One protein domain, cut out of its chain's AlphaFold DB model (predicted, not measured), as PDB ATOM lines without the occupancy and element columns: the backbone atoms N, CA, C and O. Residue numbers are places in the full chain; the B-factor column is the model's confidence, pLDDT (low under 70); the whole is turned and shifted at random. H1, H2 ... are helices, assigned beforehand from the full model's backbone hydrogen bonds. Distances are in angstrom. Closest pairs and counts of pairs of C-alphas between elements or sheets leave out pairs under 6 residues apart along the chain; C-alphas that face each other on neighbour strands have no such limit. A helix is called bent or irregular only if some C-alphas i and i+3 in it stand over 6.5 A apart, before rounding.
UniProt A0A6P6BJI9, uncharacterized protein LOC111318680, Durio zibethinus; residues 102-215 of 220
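AT A GLANCE: This is residues 102 to 215 of the 220 residues of the protein "uncharacterized protein LOC111318680" of Durio zibethinus (UniProt A0A6P6BJI9). Two helices, H1 and H2, cross as an X toward one end of an elongated body, and a long web of loops, residues 139 to 162 and 176 to 208, makes the middle and the other end. H3 is a separate helix that packs on the loop at residues 149 to 151, while the short H4 closes the printed part near the H1 and H2 end; residues 190 to 200 fold back on themselves as a narrow loop at the opposite end. The printed part has 114 residues, with four named helices in the order H1, H2, H3, H4 and no named strand; the class is all helix, though under half of the residues, 49 of 114, are in named elements. The whole is compact, with a radius of gyration of the C-alphas of 14.6 A, and its C-alphas span 46 by 30 by 26 A.

HOW THE PARTS SIT: H1, residues 102 to 117, is the longest helix and touches H2, residues 126 to 138; their closest C-alphas are those of Ala 108 and Thr 130, 5.7 A apart. Their lines stand at a steep tilt of 56 degrees, and they run opposite ways. H3, residues 163 to 175, is apart from both, and H4, residues 209 to 215, is apart from H1, H2 and H3. Outside the named helices there are short antiparallel pairings, in stretches too short to be named strands: residues 145 to 146 with residues 203 to 204, residues 156 to 157 with residues 199 to 200, residues 190 to 191 with residues 199 to 200, and residues 178 to 179 with residues 207 to 208. In H1 and H3 every O i to N i+4 pair is within hydrogen-bond range; H2 has 7 of 9, and H4 has 1 of 3, with 2 of 4 O i to N i+3 pairs within range.

IN THESE COORDINATES: H1 begins at C-alpha 102, (83.436, 52.280, 94.678), and is 23.0 A long from first to last C-alpha. H2 measures 19.5 A; it is neither bent nor irregular, but only just: C-alphas 134 and 137 are 6.1 A apart. H3 begins at C-alpha 163, (62.542, 69.209, 106.459), and measures 18.0 A. H4 measures 10.2 A and ends at C-alpha 215, (96.868, 66.611, 108.640).

THE WHOLE: The two C-alphas farthest apart are those of Asp 123 and Asn 195, 46.9 A. The printed part has no cut. The link from H1 to H2 is short, with 8 residues; those from H2 to H3, with 24, and from H3 to H4, with 33, are long. The mean pLDDT of the printed part is 86.2, and residues 140 to 142 and residue 215 are under 70.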
ATOM      1  N   ARG A 102      82.853  51.440  95.736       88.44
ATOM      2  CA  ARG A 102      83.436  52.280  94.678       88.44
ATOM      3  C   ARG A 102      83.021  53.746  94.806       88.44
ATOM      4  O   ARG A 102      83.876  54.610  94.647       88.44
ATOM      5  N   ILE A 103      81.744  54.035  95.073       86.44
ATOM      6  CA  ILE A 103      81.264  55.410  95.310       86.44
ATOM      7  C   ILE A 103      81.948  56.004  96.539       86.44
ATOM      8  O   ILE A 103      82.499  57.100  96.440       86.44
ATOM      9  N   LEU A 104      81.982  55.249  97.639       85.62
ATOM     10  CA  LEU A 104      82.606  55.651  98.894       85.62
ATOM     11  C   LEU A 104      84.093  55.984  98.714       85.62
ATOM     12  O   LEU A 104      84.544  57.031  99.172       85.62
ATOM     13  N   ARG A 105      84.844  55.161  97.966       89.00
ATOM     14  CA  ARG A 105      86.256  55.444  97.672       89.00
ATOM     15  C   ARG A 105      86.447  56.724  96.858       89.00
ATOM     16  O   ARG A 105      87.342  57.499  97.176       89.00
ATOM     17  N   ILE A 106      85.597  56.978  95.863       89.00
ATOM     18  CA  ILE A 106      85.666  58.233  95.096       89.00
ATOM     19  C   ILE A 106      85.370  59.433  96.008       89.00
ATOM     20  O   ILE A 106      86.029  60.461  95.877       89.00
ATOM     21  N   GLU A 107      84.425  59.328  96.951       89.12
ATOM     22  CA  GLU A 107      84.192  60.414  97.914       89.12
ATOM     23  C   GLU A 107      85.341  60.580  98.921       89.12
ATOM     24  O   GLU A 107      85.626  61.713  99.299       89.12
ATOM     25  N   ALA A 108      86.062  59.520  99.299       88.00
ATOM     26  CA  ALA A 108      87.273  59.637 100.121       88.00
ATOM     27  C   ALA A 108      88.378  60.407  99.372       88.00
ATOM     28  O   ALA A 108      88.918  61.387  99.887       88.00
ATOM     29  N   GLU A 109      88.643  60.027  98.119       89.44
ATOM     30  CA  GLU A 109      89.600  60.705  97.231       89.44
ATOM     31  C   GLU A 109      89.216  62.186  97.020       89.44
ATOM     32  O   GLU A 109      90.073  63.071  97.075       89.44
ATOM     33  N   LYS A 110      87.919  62.493  96.864       88.50
ATOM     34  CA  LYS A 110      87.424  63.877  96.743       88.50
ATOM     35  C   LYS A 110      87.482  64.664  98.048       88.50
ATOM     36  O   LYS A 110      87.789  65.852  98.011       88.50
ATOM     37  N   THR A 111      87.253  64.024  99.190       87.00
ATOM     38  CA  THR A 111      87.413  64.639 100.518       87.00
ATOM     39  C   THR A 111      88.867  65.065 100.740       87.00
ATOM     40  O   THR A 111      89.121  66.173 101.213       87.00
ATOM     41  N   LEU A 112      89.831  64.236 100.322       87.31
ATOM     42  CA  LEU A 112      91.254  64.580 100.350       87.31
ATOM     43  C   LEU A 112      91.595  65.748  99.407       87.31
ATOM     44  O   LEU A 112      92.309  66.668  99.806       87.31
ATOM     45  N   GLU A 113      91.064  65.759  98.181       88.44
ATOM     46  CA  GLU A 113      91.251  66.868  97.230       88.44
ATOM     47  C   GLU A 113      90.751  68.208  97.802       88.44
ATOM     48  O   GLU A 113      91.461  69.213  97.735       88.44
ATOM     49  N   VAL A 114      89.575  68.211  98.442       87.19
ATOM     50  CA  VAL A 114      89.033  69.377  99.161       87.19
ATOM     51  C   VAL A 114      89.961  69.794 100.298       87.19
ATOM     52  O   VAL A 114      90.309  70.967 100.402       87.19
ATOM     53  N   GLY A 115      90.393  68.842 101.129       84.31
ATOM     54  CA  GLY A 115      91.293  69.096 102.251       84.31
ATOM     55  C   GLY A 115      92.582  69.796 101.817       84.31
ATOM     56  O   GLY A 115      92.954  70.817 102.395       84.31
ATOM     57  N   LYS A 116      93.215  69.315 100.744       84.75
ATOM     58  CA  LYS A 116      94.424  69.926 100.165       84.75
ATOM     59  C   LYS A 116      94.187  71.354  99.675       84.75
ATOM     60  O   LYS A 116      95.018  72.225  99.920       84.75
ATOM     61  N   LEU A 117      93.052  71.618  99.028       85.19
ATOM     62  CA  LEU A 117      92.674  72.971  98.589       85.19
ATOM     63  C   LEU A 117      92.379  73.921  99.761       85.19
ATOM     64  O   LEU A 117      92.550  75.130  99.618       85.19
ATOM     65  N   LEU A 118      91.984  73.385 100.918       81.94
ATOM     66  CA  LEU A 118      91.836  74.121 102.179       81.94
ATOM     67  C   LEU A 118      93.155  74.252 102.969       81.94
ATOM     68  O   LEU A 118      93.151  74.813 104.062       81.94
ATOM     69  N   GLY A 119      94.279  73.769 102.429       78.19
ATOM     70  CA  GLY A 119      95.597  73.868 103.059       78.19
ATOM     71  C   GLY A 119      95.929  72.757 104.059       78.19
ATOM     72  O   GLY A 119      96.884  72.909 104.816       78.19
ATOM     73  N   LEU A 120      95.188  71.643 104.076       76.06
ATOM     74  CA  LEU A 120      95.593  70.452 104.829       76.06
ATOM     75  C   LEU A 120      96.783  69.783 104.122       76.06
ATOM     76  O   LEU A 120      96.656  69.294 102.996       76.06
ATOM     77  N   THR A 121      97.935  69.763 104.789       71.75
ATOM     78  CA  THR A 121      99.199  69.221 104.273       71.75
ATOM     79  C   THR A 121      99.886  68.385 105.350       71.75
ATOM     80  O   THR A 121     100.368  68.927 106.348       71.75
ATOM     81  N   GLY A 122      99.956  67.072 105.134       71.44
ATOM     82  CA  GLY A 122     100.658  66.141 106.013       71.44
ATOM     83  C   GLY A 122     101.634  65.259 105.244       71.44
ATOM     84  O   GLY A 122     101.564  65.160 104.020       71.44
ATOM     85  N   ASP A 123     102.518  64.595 105.983       77.94
ATOM     86  CA  ASP A 123     103.611  63.777 105.438       77.94
ATOM     87  C   ASP A 123     103.179  62.348 105.029       77.94
ATOM     88  O   ASP A 123     104.007  61.538 104.615       77.94
ATOM     89  N   MET A 124     101.886  62.019 105.158       82.62
ATOM     90  CA  MET A 124     101.313  60.731 104.738       82.62
ATOM     91  C   MET A 124     100.974  60.736 103.243       82.62
ATOM     92  O   MET A 124     100.539  61.758 102.712       82.62
ATOM     93  N   ASP A 125     101.098  59.587 102.574       87.44
ATOM     94  CA  ASP A 125     100.706  59.472 101.168       87.44
ATOM     95  C   ASP A 125      99.178  59.420 100.965       87.44
ATOM     96  O   ASP A 125      98.407  59.024 101.844       87.44
ATOM     97  N   ASP A 126      98.738  59.830  99.775       88.50
ATOM     98  CA  ASP A 126      97.321  59.951  99.414       88.50
ATOM     99  C   ASP A 126      96.550  58.631  99.498       88.50
ATOM    100  O   ASP A 126      95.351  58.636  99.790       88.50
ATOM    101  N   GLU A 127      97.203  57.498  99.238       89.56
ATOM    102  CA  GLU A 127      96.567  56.185  99.265       89.56
ATOM    103  C   GLU A 127      96.359  55.729 100.713       89.56
ATOM    104  O   GLU A 127      95.289  55.222 101.040       89.56
ATOM    105  N   ASP A 128      97.320  55.962 101.607       88.12
ATOM    106  CA  ASP A 128      97.186  55.692 103.042       88.12
ATOM    107  C   ASP A 128      96.179  56.630 103.721       88.12
ATOM    108  O   ASP A 128      95.371  56.180 104.542       88.12
ATOM    109  N   ILE A 129      96.115  57.900 103.309       86.19
ATOM    110  CA  ILE A 129      95.030  58.809 103.705       86.19
ATOM    111  C   ILE A 129      93.675  58.274 103.222       86.19
ATOM    112  O   ILE A 129      92.727  58.194 104.006       86.19
ATOM    113  N   THR A 130      93.578  57.865 101.954       88.56
ATOM    114  CA  THR A 130      92.340  57.330 101.363       88.56
ATOM    115  C   THR A 130      91.909  56.034 102.052       88.56
ATOM    116  O   THR A 130      90.730  55.877 102.368       88.56
ATOM    117  N   LYS A 131      92.840  55.127 102.379       88.44
ATOM    118  CA  LYS A 131      92.573  53.928 103.195       88.44
ATOM    119  C   LYS A 131      92.059  54.296 104.583       88.44
ATOM    120  O   LYS A 131      91.115  53.662 105.047       88.44
ATOM    121  N   LYS A 132      92.650  55.300 105.243       85.81
ATOM    122  CA  LYS A 132      92.226  55.744 106.579       85.81
ATOM    123  C   LYS A 132      90.829  56.367 106.553       85.81
ATOM    124  O   LYS A 132      90.022  56.026 107.409       85.81
ATOM    125  N   LEU A 133      90.508  57.180 105.543       86.69
ATOM    126  CA  LEU A 133      89.139  57.652 105.296       86.69
ATOM    127  C   LEU A 133      88.186  56.464 105.089       86.69
ATOM    128  O   LEU A 133      87.215  56.331 105.821       86.69
ATOM    129  N   MET A 134      88.503  55.538 104.179       87.44
ATOM    130  CA  MET A 134      87.695  54.330 103.932       87.44
ATOM    131  C   MET A 134      87.520  53.429 105.166       87.44
ATOM    132  O   MET A 134      86.523  52.716 105.265       87.44
ATOM    133  N   ALA A 135      88.472  53.437 106.101       87.12
ATOM    134  CA  ALA A 135      88.375  52.699 107.355       87.12
ATOM    135  C   ALA A 135      87.378  53.329 108.345       87.12
ATOM    136  O   ALA A 135      86.794  52.583 109.127       87.12
ATOM    137  N   MET A 136      87.121  54.643 108.268       84.38
ATOM    138  CA  MET A 136      86.165  55.342 109.144       84.38
ATOM    139  C   MET A 136      84.741  54.786 109.054       84.38
ATOM    140  O   MET A 136      83.999  54.884 110.014       84.38
ATOM    141  N   GLU A 137      84.344  54.190 107.927       84.25
ATOM    142  CA  GLU A 137      83.031  53.537 107.803       84.25
ATOM    143  C   GLU A 137      82.867  52.322 108.741       84.25
ATOM    144  O   GLU A 137      81.752  51.905 109.051       84.25
ATOM    145  N   LYS A 138      83.980  51.718 109.167       81.38
ATOM    146  CA  LYS A 138      84.009  50.519 110.019       81.38
ATOM    147  C   LYS A 138      84.402  50.821 111.462       81.38
ATOM    148  O   LYS A 138      84.515  49.892 112.258       81.38
ATOM    149  N   ASP A 139      84.686  52.079 111.754       75.94
ATOM    150  CA  ASP A 139      85.104  52.565 113.057       75.94
ATOM    151  C   ASP A 139      83.848  53.047 113.798       75.94
ATOM    152  O   ASP A 139      83.034  53.771 113.234       75.94
ATOM    153  N   GLU A 140      83.640  52.598 115.037       68.75
ATOM    154  CA  GLU A 140      82.448  52.970 115.813       68.75
ATOM    155  C   GLU A 140      82.508  54.435 116.291       68.75
ATOM    156  O   GLU A 140      81.464  55.064 116.490       68.75
ATOM    157  N   ASP A 141      83.719  54.995 116.418       66.00
ATOM    158  CA  ASP A 141      83.964  56.370 116.861       66.00
ATOM    159  C   ASP A 141      84.055  57.363 115.685       66.00
ATOM    160  O   ASP A 141      83.807  58.563 115.858       66.00
ATOM    161  N   ALA A 142      84.366  56.892 114.472       67.44
ATOM    162  CA  ALA A 142      84.403  57.727 113.273       67.44
ATOM    163  C   ALA A 142      83.083  57.652 112.493       67.44
ATOM    164  O   ALA A 142      82.503  56.595 112.292       67.44
ATOM    165  N   LYS A 143      82.587  58.797 112.014       74.50
ATOM    166  CA  LYS A 143      81.282  58.859 111.342       74.50
ATOM    167  C   LYS A 143      81.456  59.244 109.890       74.50
ATOM    168  O   LYS A 143      81.416  60.424 109.567       74.50
ATOM    169  N   ALA A 144      81.634  58.245 109.031       85.06
ATOM    170  CA  ALA A 144      81.671  58.384 107.579       85.06
ATOM    171  C   ALA A 144      80.911  57.234 106.899       85.06
ATOM    172  O   ALA A 144      80.767  56.162 107.481       85.06
ATOM    173  N   GLY A 145      80.444  57.452 105.669       88.44
ATOM    174  CA  GLY A 145      79.657  56.472 104.915       88.44
ATOM    175  C   GLY A 145      78.363  57.052 104.348       88.44
ATOM    176  O   GLY A 145      78.240  58.266 104.168       88.44
ATOM    177  N   ASP A 146      77.402  56.171 104.068       88.69
ATOM    178  CA  ASP A 146      76.048  56.516 103.621       88.69
ATOM    179  C   ASP A 146      75.150  56.847 104.825       88.69
ATOM    180  O   ASP A 146      74.785  55.975 105.616       88.69
ATOM    181  N   PHE A 147      74.779  58.122 104.961       89.94
ATOM    182  CA  PHE A 147      73.891  58.603 106.026       89.94
ATOM    183  C   PHE A 147      72.399  58.525 105.664       89.94
ATOM    184  O   PHE A 147      71.545  58.849 106.496       89.94
ATOM    185  N   ASN A 148      72.066  58.176 104.414       91.19
ATOM    186  CA  ASN A 148      70.713  58.197 103.846       91.19
ATOM    187  C   ASN A 148      69.935  59.511 104.122       91.19
ATOM    188  O   ASN A 148      68.705  59.537 104.182       91.19
ATOM    189  N   SER A 149      70.668  60.614 104.320       92.81
ATOM    190  CA  SER A 149      70.178  61.920 104.776       92.81
ATOM    191  C   SER A 149      70.955  63.047 104.091       92.81
ATOM    192  O   SER A 149      72.106  62.866 103.691       92.81
ATOM    193  N   VAL A 150      70.332  64.221 103.960       94.19
ATOM    194  CA  VAL A 150      70.958  65.425 103.382       94.19
ATOM    195  C   VAL A 150      70.966  66.574 104.391       94.19
ATOM    196  O   VAL A 150      70.103  66.618 105.266       94.19
ATOM    197  N   LEU A 151      71.925  67.495 104.276       94.06
ATOM    198  CA  LEU A 151      72.042  68.675 105.139       94.06
ATOM    199  C   LEU A 151      71.243  69.874 104.617       94.06
ATOM    200  O   LEU A 151      70.912  70.758 105.404       94.06
ATOM    201  N   SER A 152      70.893  69.908 103.328       93.38
ATOM    202  CA  SER A 152      70.056  70.966 102.750       93.38
ATOM    203  C   SER A 152      69.145  70.461 101.625       93.38
ATOM    204  O   SER A 152      69.323  69.357 101.104       93.38
ATOM    205  N   GLU A 153      68.148  71.259 101.233       92.88
ATOM    206  CA  GLU A 153      67.244  70.896 100.134       92.88
ATOM    207  C   GLU A 153      67.963  70.865  98.778       92.88
ATOM    208  O   GLU A 153      67.641  70.042  97.922       92.88
ATOM    209  N   GLU A 154      68.985  71.700  98.582       92.12
ATOM    210  CA  GLU A 154      69.761  71.757  97.342       92.12
ATOM    211  C   GLU A 154      70.552  70.470  97.091       92.12
ATOM    212  O   GLU A 154      70.871  70.165  95.941       92.12
ATOM    213  N   GLU A 155      70.875  69.708  98.135       93.75
ATOM    214  CA  GLU A 155      71.583  68.428  98.049       93.75
ATOM    215  C   GLU A 155      70.700  67.268  97.551       93.75
ATOM    216  O   GLU A 155      71.190  66.141  97.439       93.75
ATOM    217  N   ARG A 156      69.427  67.521  97.203       92.94
ATOM    218  CA  ARG A 156      68.513  66.537  96.600       92.94
ATOM    219  C   ARG A 156      67.645  67.102  95.473       92.94
ATOM    220  O   ARG A 156      67.388  68.295  95.377       92.94
ATOM    221  N   VAL A 157      67.165  66.216  94.600       92.44
ATOM    222  CA  VAL A 157      66.231  66.515  93.498       92.44
ATOM    223  C   VAL A 157      65.229  65.369  93.357       92.44
ATOM    224  O   VAL A 157      65.586  64.212  93.560       92.44
ATOM    225  N   GLY A 158      63.988  65.673  92.954       87.69
ATOM    226  CA  GLY A 158      63.009  64.663  92.518       87.69
ATOM    227  C   GLY A 158      62.226  63.974  93.643       87.69
ATOM    228  O   GLY A 158      61.789  62.835  93.481       87.69
ATOM    229  N   THR A 159      62.054  64.640  94.787       77.06
ATOM    230  CA  THR A 159      61.448  64.075  96.007       77.06
ATOM    231  C   THR A 159      60.536  65.076  96.719       77.06
ATOM    232  O   THR A 159      60.738  66.277  96.574       77.06
ATOM    233  N   SER A 160      59.617  64.599  97.562       77.56
ATOM    234  CA  SER A 160      58.831  65.436  98.483       77.56
ATOM    235  C   SER A 160      59.656  66.029  99.638       77.56
ATOM    236  O   SER A 160      60.805  65.626  99.852       77.56
ATOM    237  N   ASP A 161      59.016  66.934 100.391       80.56
ATOM    238  CA  ASP A 161      59.498  67.541 101.641       80.56
ATOM    239  C   ASP A 161      60.125  66.506 102.593       80.56
ATOM    240  O   ASP A 161      59.661  65.369 102.735       80.56
ATOM    241  N   CYS A 162      61.223  66.922 103.214       84.69
ATOM    242  CA  CYS A 162      62.050  66.148 104.126       84.69
ATOM    243  C   CYS A 162      62.622  67.002 105.270       84.69
ATOM    244  O   CYS A 162      63.546  66.556 105.951       84.69
ATOM    245  N   SER A 163      62.057  68.192 105.513       90.62
ATOM    246  CA  SER A 163      62.542  69.209 106.459       90.62
ATOM    247  C   SER A 163      62.910  68.643 107.834       90.62
ATOM    248  O   SER A 163      63.932  69.013 108.408       90.62
ATOM    249  N   LYS A 164      62.130  67.680 108.350       93.25
ATOM    250  CA  LYS A 164      62.450  66.999 109.615       93.25
ATOM    251  C   LYS A 164      63.740  66.169 109.545       93.25
ATOM    252  O   LYS A 164      64.554  66.272 110.451       93.25
ATOM    253  N   SER A 165      63.935  65.372 108.495       93.56
ATOM    254  CA  SER A 165      65.152  64.563 108.315       93.56
ATOM    255  C   SER A 165      66.384  65.453 108.136       93.56
ATOM    256  O   SER A 165      67.416  65.170 108.736       93.56
ATOM    257  N   ILE A 166      66.246  66.564 107.402       95.44
ATOM    258  CA  ILE A 166      67.289  67.589 107.278       95.44
ATOM    259  C   ILE A 166      67.639  68.175 108.652       95.44
ATOM    260  O   ILE A 166      68.810  68.227 109.020       95.44
ATOM    261  N   ASN A 167      66.638  68.593 109.429       96.38
ATOM    262  CA  ASN A 167      66.851  69.166 110.756       96.38
ATOM    263  C   ASN A 167      67.510  68.166 111.720       96.38
ATOM    264  O   ASN A 167      68.505  68.494 112.361       96.38
ATOM    265  N   ASP A 168      66.979  66.944 111.803       96.06
ATOM    266  CA  ASP A 168      67.505  65.896 112.682       96.06
ATOM    267  C   ASP A 168      68.964  65.544 112.319       96.06
ATOM    268  O   ASP A 168      69.791  65.350 113.211       96.06
ATOM    269  N   PHE A 169      69.311  65.525 111.024       94.94
ATOM    270  CA  PHE A 169      70.677  65.254 110.568       94.94
ATOM    271  C   PHE A 169      71.640  66.426 110.817       94.94
ATOM    272  O   PHE A 169      72.763  66.201 111.265       94.94
ATOM    273  N   ASN A 170      71.201  67.677 110.629       95.00
ATOM    274  CA  ASN A 170      71.994  68.857 111.001       95.00
ATOM    275  C   ASN A 170      72.297  68.885 112.510       95.00
ATOM    276  O   ASN A 170      73.444  69.102 112.897       95.00
ATOM    277  N   VAL A 171      71.303  68.594 113.361       96.00
ATOM    278  CA  VAL A 171      71.490  68.482 114.821       96.00
ATOM    279  C   VAL A 171      72.494  67.379 115.169       96.00
ATOM    280  O   VAL A 171      73.337  67.577 116.040       96.00
ATOM    281  N   PHE A 172      72.450  66.239 114.476       93.06
ATOM    282  CA  PHE A 172      73.415  65.150 114.653       93.06
ATOM    283  C   PHE A 172      74.849  65.545 114.260       93.06
ATOM    284  O   PHE A 172      75.776  65.260 115.021       93.06
ATOM    285  N   VAL A 173      75.047  66.201 113.109       91.44
ATOM    286  CA  VAL A 173      76.380  66.633 112.642       91.44
ATOM    287  C   VAL A 173      76.955  67.695 113.582       91.44
ATOM    288  O   VAL A 173      78.085  67.546 114.049       91.44
ATOM    289  N   GLN A 174      76.155  68.704 113.942       92.00
ATOM    290  CA  GLN A 174      76.561  69.759 114.873       92.00
ATOM    291  C   GLN A 174      76.859  69.207 116.274       92.00
ATOM    292  O   GLN A 174      77.900  69.514 116.845       92.00
ATOM    293  N   GLY A 175      75.975  68.365 116.817       92.06
ATOM    294  CA  GLY A 175      76.131  67.754 118.141       92.06
ATOM    295  C   GLY A 175      77.236  66.698 118.232       92.06
ATOM    296  O   GLY A 175      77.581  66.288 119.336       92.06
ATOM    297  N   SER A 176      77.792  66.263 117.096       88.94
ATOM    298  CA  SER A 176      78.969  65.385 117.029       88.94
ATOM    299  C   SER A 176      80.278  66.153 116.767       88.94
ATOM    300  O   SER A 176      81.310  65.515 116.592       88.94
ATOM    301  N   GLU A 177      80.244  67.492 116.698       89.25
ATOM    302  CA  GLU A 177      81.397  68.359 116.378       89.25
ATOM    303  C   GLU A 177      82.097  67.992 115.049       89.25
ATOM    304  O   GLU A 177      83.322  68.062 114.907       89.25
ATOM    305  N   LEU A 178      81.300  67.583 114.054       89.12
ATOM    306  CA  LEU A 178      81.777  67.135 112.746       89.12
ATOM    307  C   LEU A 178      81.711  68.254 111.698       89.12
ATOM    308  O   LEU A 178      80.705  68.952 111.569       89.12
ATOM    309  N   VAL A 179      82.762  68.365 110.886       87.56
ATOM    310  CA  VAL A 179      82.850  69.282 109.744       87.56
ATOM    311  C   VAL A 179      82.543  68.515 108.456       87.56
ATOM    312  O   VAL A 179      83.341  67.682 108.028       87.56
ATOM    313  N   ASP A 180      81.401  68.789 107.816       89.44
ATOM    314  CA  ASP A 180      81.118  68.289 106.460       89.44
ATOM    315  C   ASP A 180      81.903  69.110 105.430       89.44
ATOM    316  O   ASP A 180      81.715  70.322 105.304       89.44
ATOM    317  N   LEU A 181      82.790  68.452 104.683       86.38
ATOM    318  CA  LEU A 181      83.525  69.084 103.590       86.38
ATOM    319  C   LEU A 181      82.661  69.139 102.313       86.38
ATOM    320  O   LEU A 181      81.912  68.199 102.036       86.38
ATOM    321  N   PRO A 182      82.729  70.215 101.506       84.19
ATOM    322  CA  PRO A 182      81.974  70.311 100.254       84.19
ATOM    323  C   PRO A 182      82.430  69.263  99.227       84.19
ATOM    324  O   PRO A 182      83.589  68.864  99.217       84.19
ATOM    325  N   LEU A 183      81.548  68.855  98.308       83.88
ATOM    326  CA  LEU A 183      81.951  68.031  97.161       83.88
ATOM    327  C   LEU A 183      82.663  68.862  96.085       83.88
ATOM    328  O   LEU A 183      82.307  70.014  95.835       83.88
ATOM    329  N   ILE A 184      83.596  68.229  95.366       80.31
ATOM    330  CA  ILE A 184      84.250  68.791  94.175       80.31
ATOM    331  C   ILE A 184      83.910  67.961  92.933       80.31
ATOM    332  O   ILE A 184      83.860  66.732  92.960       80.31
ATOM    333  N   GLY A 185      83.658  68.648  91.815       82.56
ATOM    334  CA  GLY A 185      83.403  68.049  90.498       82.56
ATOM    335  C   GLY A 185      82.018  67.414  90.307       82.56
ATOM    336  O   GLY A 185      81.566  67.291  89.170       82.56
ATOM    337  N   ARG A 186      81.310  67.055  91.386       86.69
ATOM    338  CA  ARG A 186      79.932  66.537  91.361       86.69
ATOM    339  C   ARG A 186      79.097  67.088  92.516       86.69
ATOM    340  O   ARG A 186      79.643  67.535  93.514       86.69
ATOM    341  N   LYS A 187      77.767  67.040  92.370       88.81
ATOM    342  CA  LYS A 187      76.805  67.536  93.374       88.81
ATOM    343  C   LYS A 187      76.079  66.429  94.154       88.81
ATOM    344  O   LYS A 187      75.604  66.678  95.255       88.81
ATOM    345  N   TYR A 188      75.988  65.222  93.596       91.88
ATOM    346  CA  TYR A 188      75.234  64.109  94.177       91.88
ATOM    347  C   TYR A 188      76.086  62.837  94.199       91.88
ATOM    348  O   TYR A 188      76.904  62.609  93.302       91.88
ATOM    349  N   THR A 189      75.869  62.011  95.218       90.62
ATOM    350  CA  THR A 189      76.568  60.732  95.409       90.62
ATOM    351  C   THR A 189      75.705  59.573  94.899       90.62
ATOM    352  O   THR A 189      76.207  58.639  94.272       90.62
ATOM    353  N   TRP A 190      74.383  59.705  95.067       91.19
ATOM    354  CA  TRP A 190      73.358  58.726  94.735       91.19
ATOM    355  C   TRP A 190      72.436  59.209  93.608       91.19
ATOM    356  O   TRP A 190      72.027  60.373  93.560       91.19
ATOM    357  N   TYR A 191      72.065  58.281  92.720       89.69
ATOM    358  CA  TYR A 191      71.229  58.525  91.544       89.69
ATOM    359  C   TYR A 191      70.190  57.408  91.384       89.69
ATOM    360  O   TYR A 191      70.534  56.227  91.286       89.69
ATOM    361  N   ARG A 192      68.909  57.773  91.285       87.19
ATOM    362  CA  ARG A 192      67.815  56.820  91.073       87.19
ATOM    363  C   ARG A 192      67.820  56.288  89.641       87.19
ATOM    364  O   ARG A 192      67.624  57.038  88.688       87.19
ATOM    365  N   ARG A 193      67.958  54.970  89.487       81.19
ATOM    366  CA  ARG A 193      67.909  54.276  88.187       81.19
ATOM    367  C   ARG A 193      66.464  54.012  87.730       81.19
ATOM    368  O   ARG A 193      66.030  52.865  87.710       81.19
ATOM    369  N   ASN A 194      65.694  55.053  87.402       82.06
ATOM    370  CA  ASN A 194      64.385  54.909  86.741       82.06
ATOM    371  C   ASN A 194      63.954  56.177  85.968       82.06
ATOM    372  O   ASN A 194      64.684  57.160  85.900       82.06
ATOM    373  N   ASN A 195      62.739  56.154  85.405       79.50
ATOM    374  CA  ASN A 195      62.171  57.233  84.582       79.50
ATOM    375  C   ASN A 195      61.879  58.549  85.337       79.50
ATOM    376  O   ASN A 195      61.511  59.535  84.703       79.50
ATOM    377  N   PHE A 196      62.000  58.573  86.668       82.12
ATOM    378  CA  PHE A 196      61.772  59.755  87.498       82.12
ATOM    379  C   PHE A 196      63.094  60.142  88.170       82.12
ATOM    380  O   PHE A 196      63.393  59.612  89.246       82.12
ATOM    381  N   PRO A 197      63.900  61.024  87.545       86.00
ATOM    382  CA  PRO A 197      65.236  61.334  88.030       86.00
ATOM    383  C   PRO A 197      65.160  61.931  89.434       86.00
ATOM    384  O   PRO A 197      64.649  63.032  89.636       86.00
ATOM    385  N   ALA A 198      65.692  61.182  90.394       90.81
ATOM    386  CA  ALA A 198      65.944  61.644  91.743       90.81
ATOM    387  C   ALA A 198      67.423  61.434  92.058       90.81
ATOM    388  O   ALA A 198      68.019  60.438  91.640       90.81
ATOM    389  N   MET A 199      68.023  62.400  92.736       93.00
ATOM    390  CA  MET A 199      69.460  62.456  93.002       93.00
ATOM    391  C   MET A 199      69.653  63.037  94.394       93.00
ATOM    392  O   MET A 199      68.908  63.946  94.754       93.00
ATOM    393  N   SER A 200      70.630  62.533  95.144       93.88
ATOM    394  CA  SER A 200      70.899  62.969  96.519       93.88
ATOM    395  C   SER A 200      72.390  62.890  96.847       93.88
ATOM    396  O   SER A 200      73.104  62.036  96.317       93.88
ATOM    397  N   ARG A 201      72.869  63.743  97.756       93.94
ATOM    398  CA  ARG A 201      74.174  63.582  98.416       93.94
ATOM    399  C   ARG A 201      74.002  62.818  99.734       93.94
ATOM    400  O   ARG A 201      73.605  63.415 100.731       93.94
ATOM    401  N   LEU A 202      74.274  61.516  99.725       92.31
ATOM    402  CA  LEU A 202      74.069  60.623 100.876       92.31
ATOM    403  C   LEU A 202      75.391  60.160 101.510       92.31
ATOM    404  O   LEU A 202      75.482  60.072 102.733       92.31
ATOM    405  N   ASP A 203      76.413  59.934 100.682       91.50
ATOM    406  CA  ASP A 203      77.747  59.500 101.096       91.50
ATOM    407  C   ASP A 203      78.593  60.709 101.538       91.50
ATOM    408  O   ASP A 203      78.682  61.707 100.812       91.50
ATOM    409  N   ARG A 204      79.202  60.652 102.730       90.44
ATOM    410  CA  ARG A 204      80.017  61.750 103.289       90.44
ATOM    411  C   ARG A 204      81.182  61.248 104.139       90.44
ATOM    412  O   ARG A 204      81.091  60.202 104.779       90.44
ATOM    413  N   PHE A 205      82.212  62.089 104.247       87.94
ATOM    414  CA  PHE A 205      83.285  61.989 105.242       87.94
ATOM    415  C   PHE A 205      83.324  63.251 106.125       87.94
ATOM    416  O   PHE A 205      84.209  64.091 105.954       87.94
ATOM    417  N   PRO A 206      82.364  63.427 107.052       86.56
ATOM    418  CA  PRO A 206      82.468  64.436 108.095       86.56
ATOM    419  C   PRO A 206      83.740  64.212 108.925       86.56
ATOM    420  O   PRO A 206      83.975  63.113 109.431       86.56
ATOM    421  N   LEU A 207      84.564  65.246 109.078       84.19
ATOM    422  CA  LEU A 207      85.831  65.158 109.804       84.19
ATOM    423  C   LEU A 207      85.707  65.853 111.162       84.19
ATOM    424  O   LEU A 207      85.235  66.985 111.246       84.19
ATOM    425  N   SER A 208      86.148  65.190 112.231       84.00
ATOM    426  CA  SER A 208      86.306  65.834 113.538       84.00
ATOM    427  C   SER A 208      87.574  66.692 113.560       84.00
ATOM    428  O   SER A 208      88.535  66.430 112.827       84.00
ATOM    429  N   MET A 209      87.627  67.683 114.453       80.75
ATOM    430  CA  MET A 209      88.823  68.523 114.631       80.75
ATOM    431  C   MET A 209      90.074  67.701 114.996       80.75
ATOM    432  O   MET A 209      91.173  68.031 114.557       80.75
ATOM    433  N   ASN A 210      89.903  66.586 115.719       79.69
ATOM    434  CA  ASN A 210      90.982  65.650 116.055       79.69
ATOM    435  C   ASN A 210      91.520  64.874 114.844       79.69
ATOM    436  O   ASN A 210      92.669  64.447 114.861       79.69
ATOM    437  N   TRP A 211      90.711  64.657 113.804       78.81
ATOM    438  CA  TRP A 211      91.177  64.038 112.560       78.81
ATOM    439  C   TRP A 211      91.879  65.098 111.698       78.81
ATOM    440  O   TRP A 211      93.028  64.904 111.293       78.81
ATOM    441  N   LEU A 212      91.254  66.271 111.532       76.75
ATOM    442  CA  LEU A 212      91.827  67.421 110.820       76.75
ATOM    443  C   LEU A 212      93.228  67.803 111.332       76.75
ATOM    444  O   LEU A 212      94.124  68.034 110.523       76.75
ATOM    445  N   SER A 213      93.457  67.795 112.649       74.81
ATOM    446  CA  SER A 213      94.751  68.161 113.247       74.81
ATOM    447  C   SER A 213      95.899  67.186 112.954       74.81
ATOM    448  O   SER A 213      97.061  67.580 113.002       74.81
ATOM    449  N   THR A 214      95.621  65.931 112.582       70.06
ATOM    450  CA  THR A 214      96.692  65.007 112.145       70.06
ATOM    451  C   THR A 214      97.190  65.294 110.724       70.06
ATOM    452  O   THR A 214      98.243  64.797 110.339       70.06
ATOM    453  N   PHE A 215      96.457  66.108 109.954       64.38
ATOM    454  CA  PHE A 215      96.868  66.611 108.640       64.38
ATOM    455  C   PHE A 215      97.541  67.984 108.700       64.38
ATOM    456  O   PHE A 215      97.823  68.566 107.655       64.38
TER     457      PHE A 215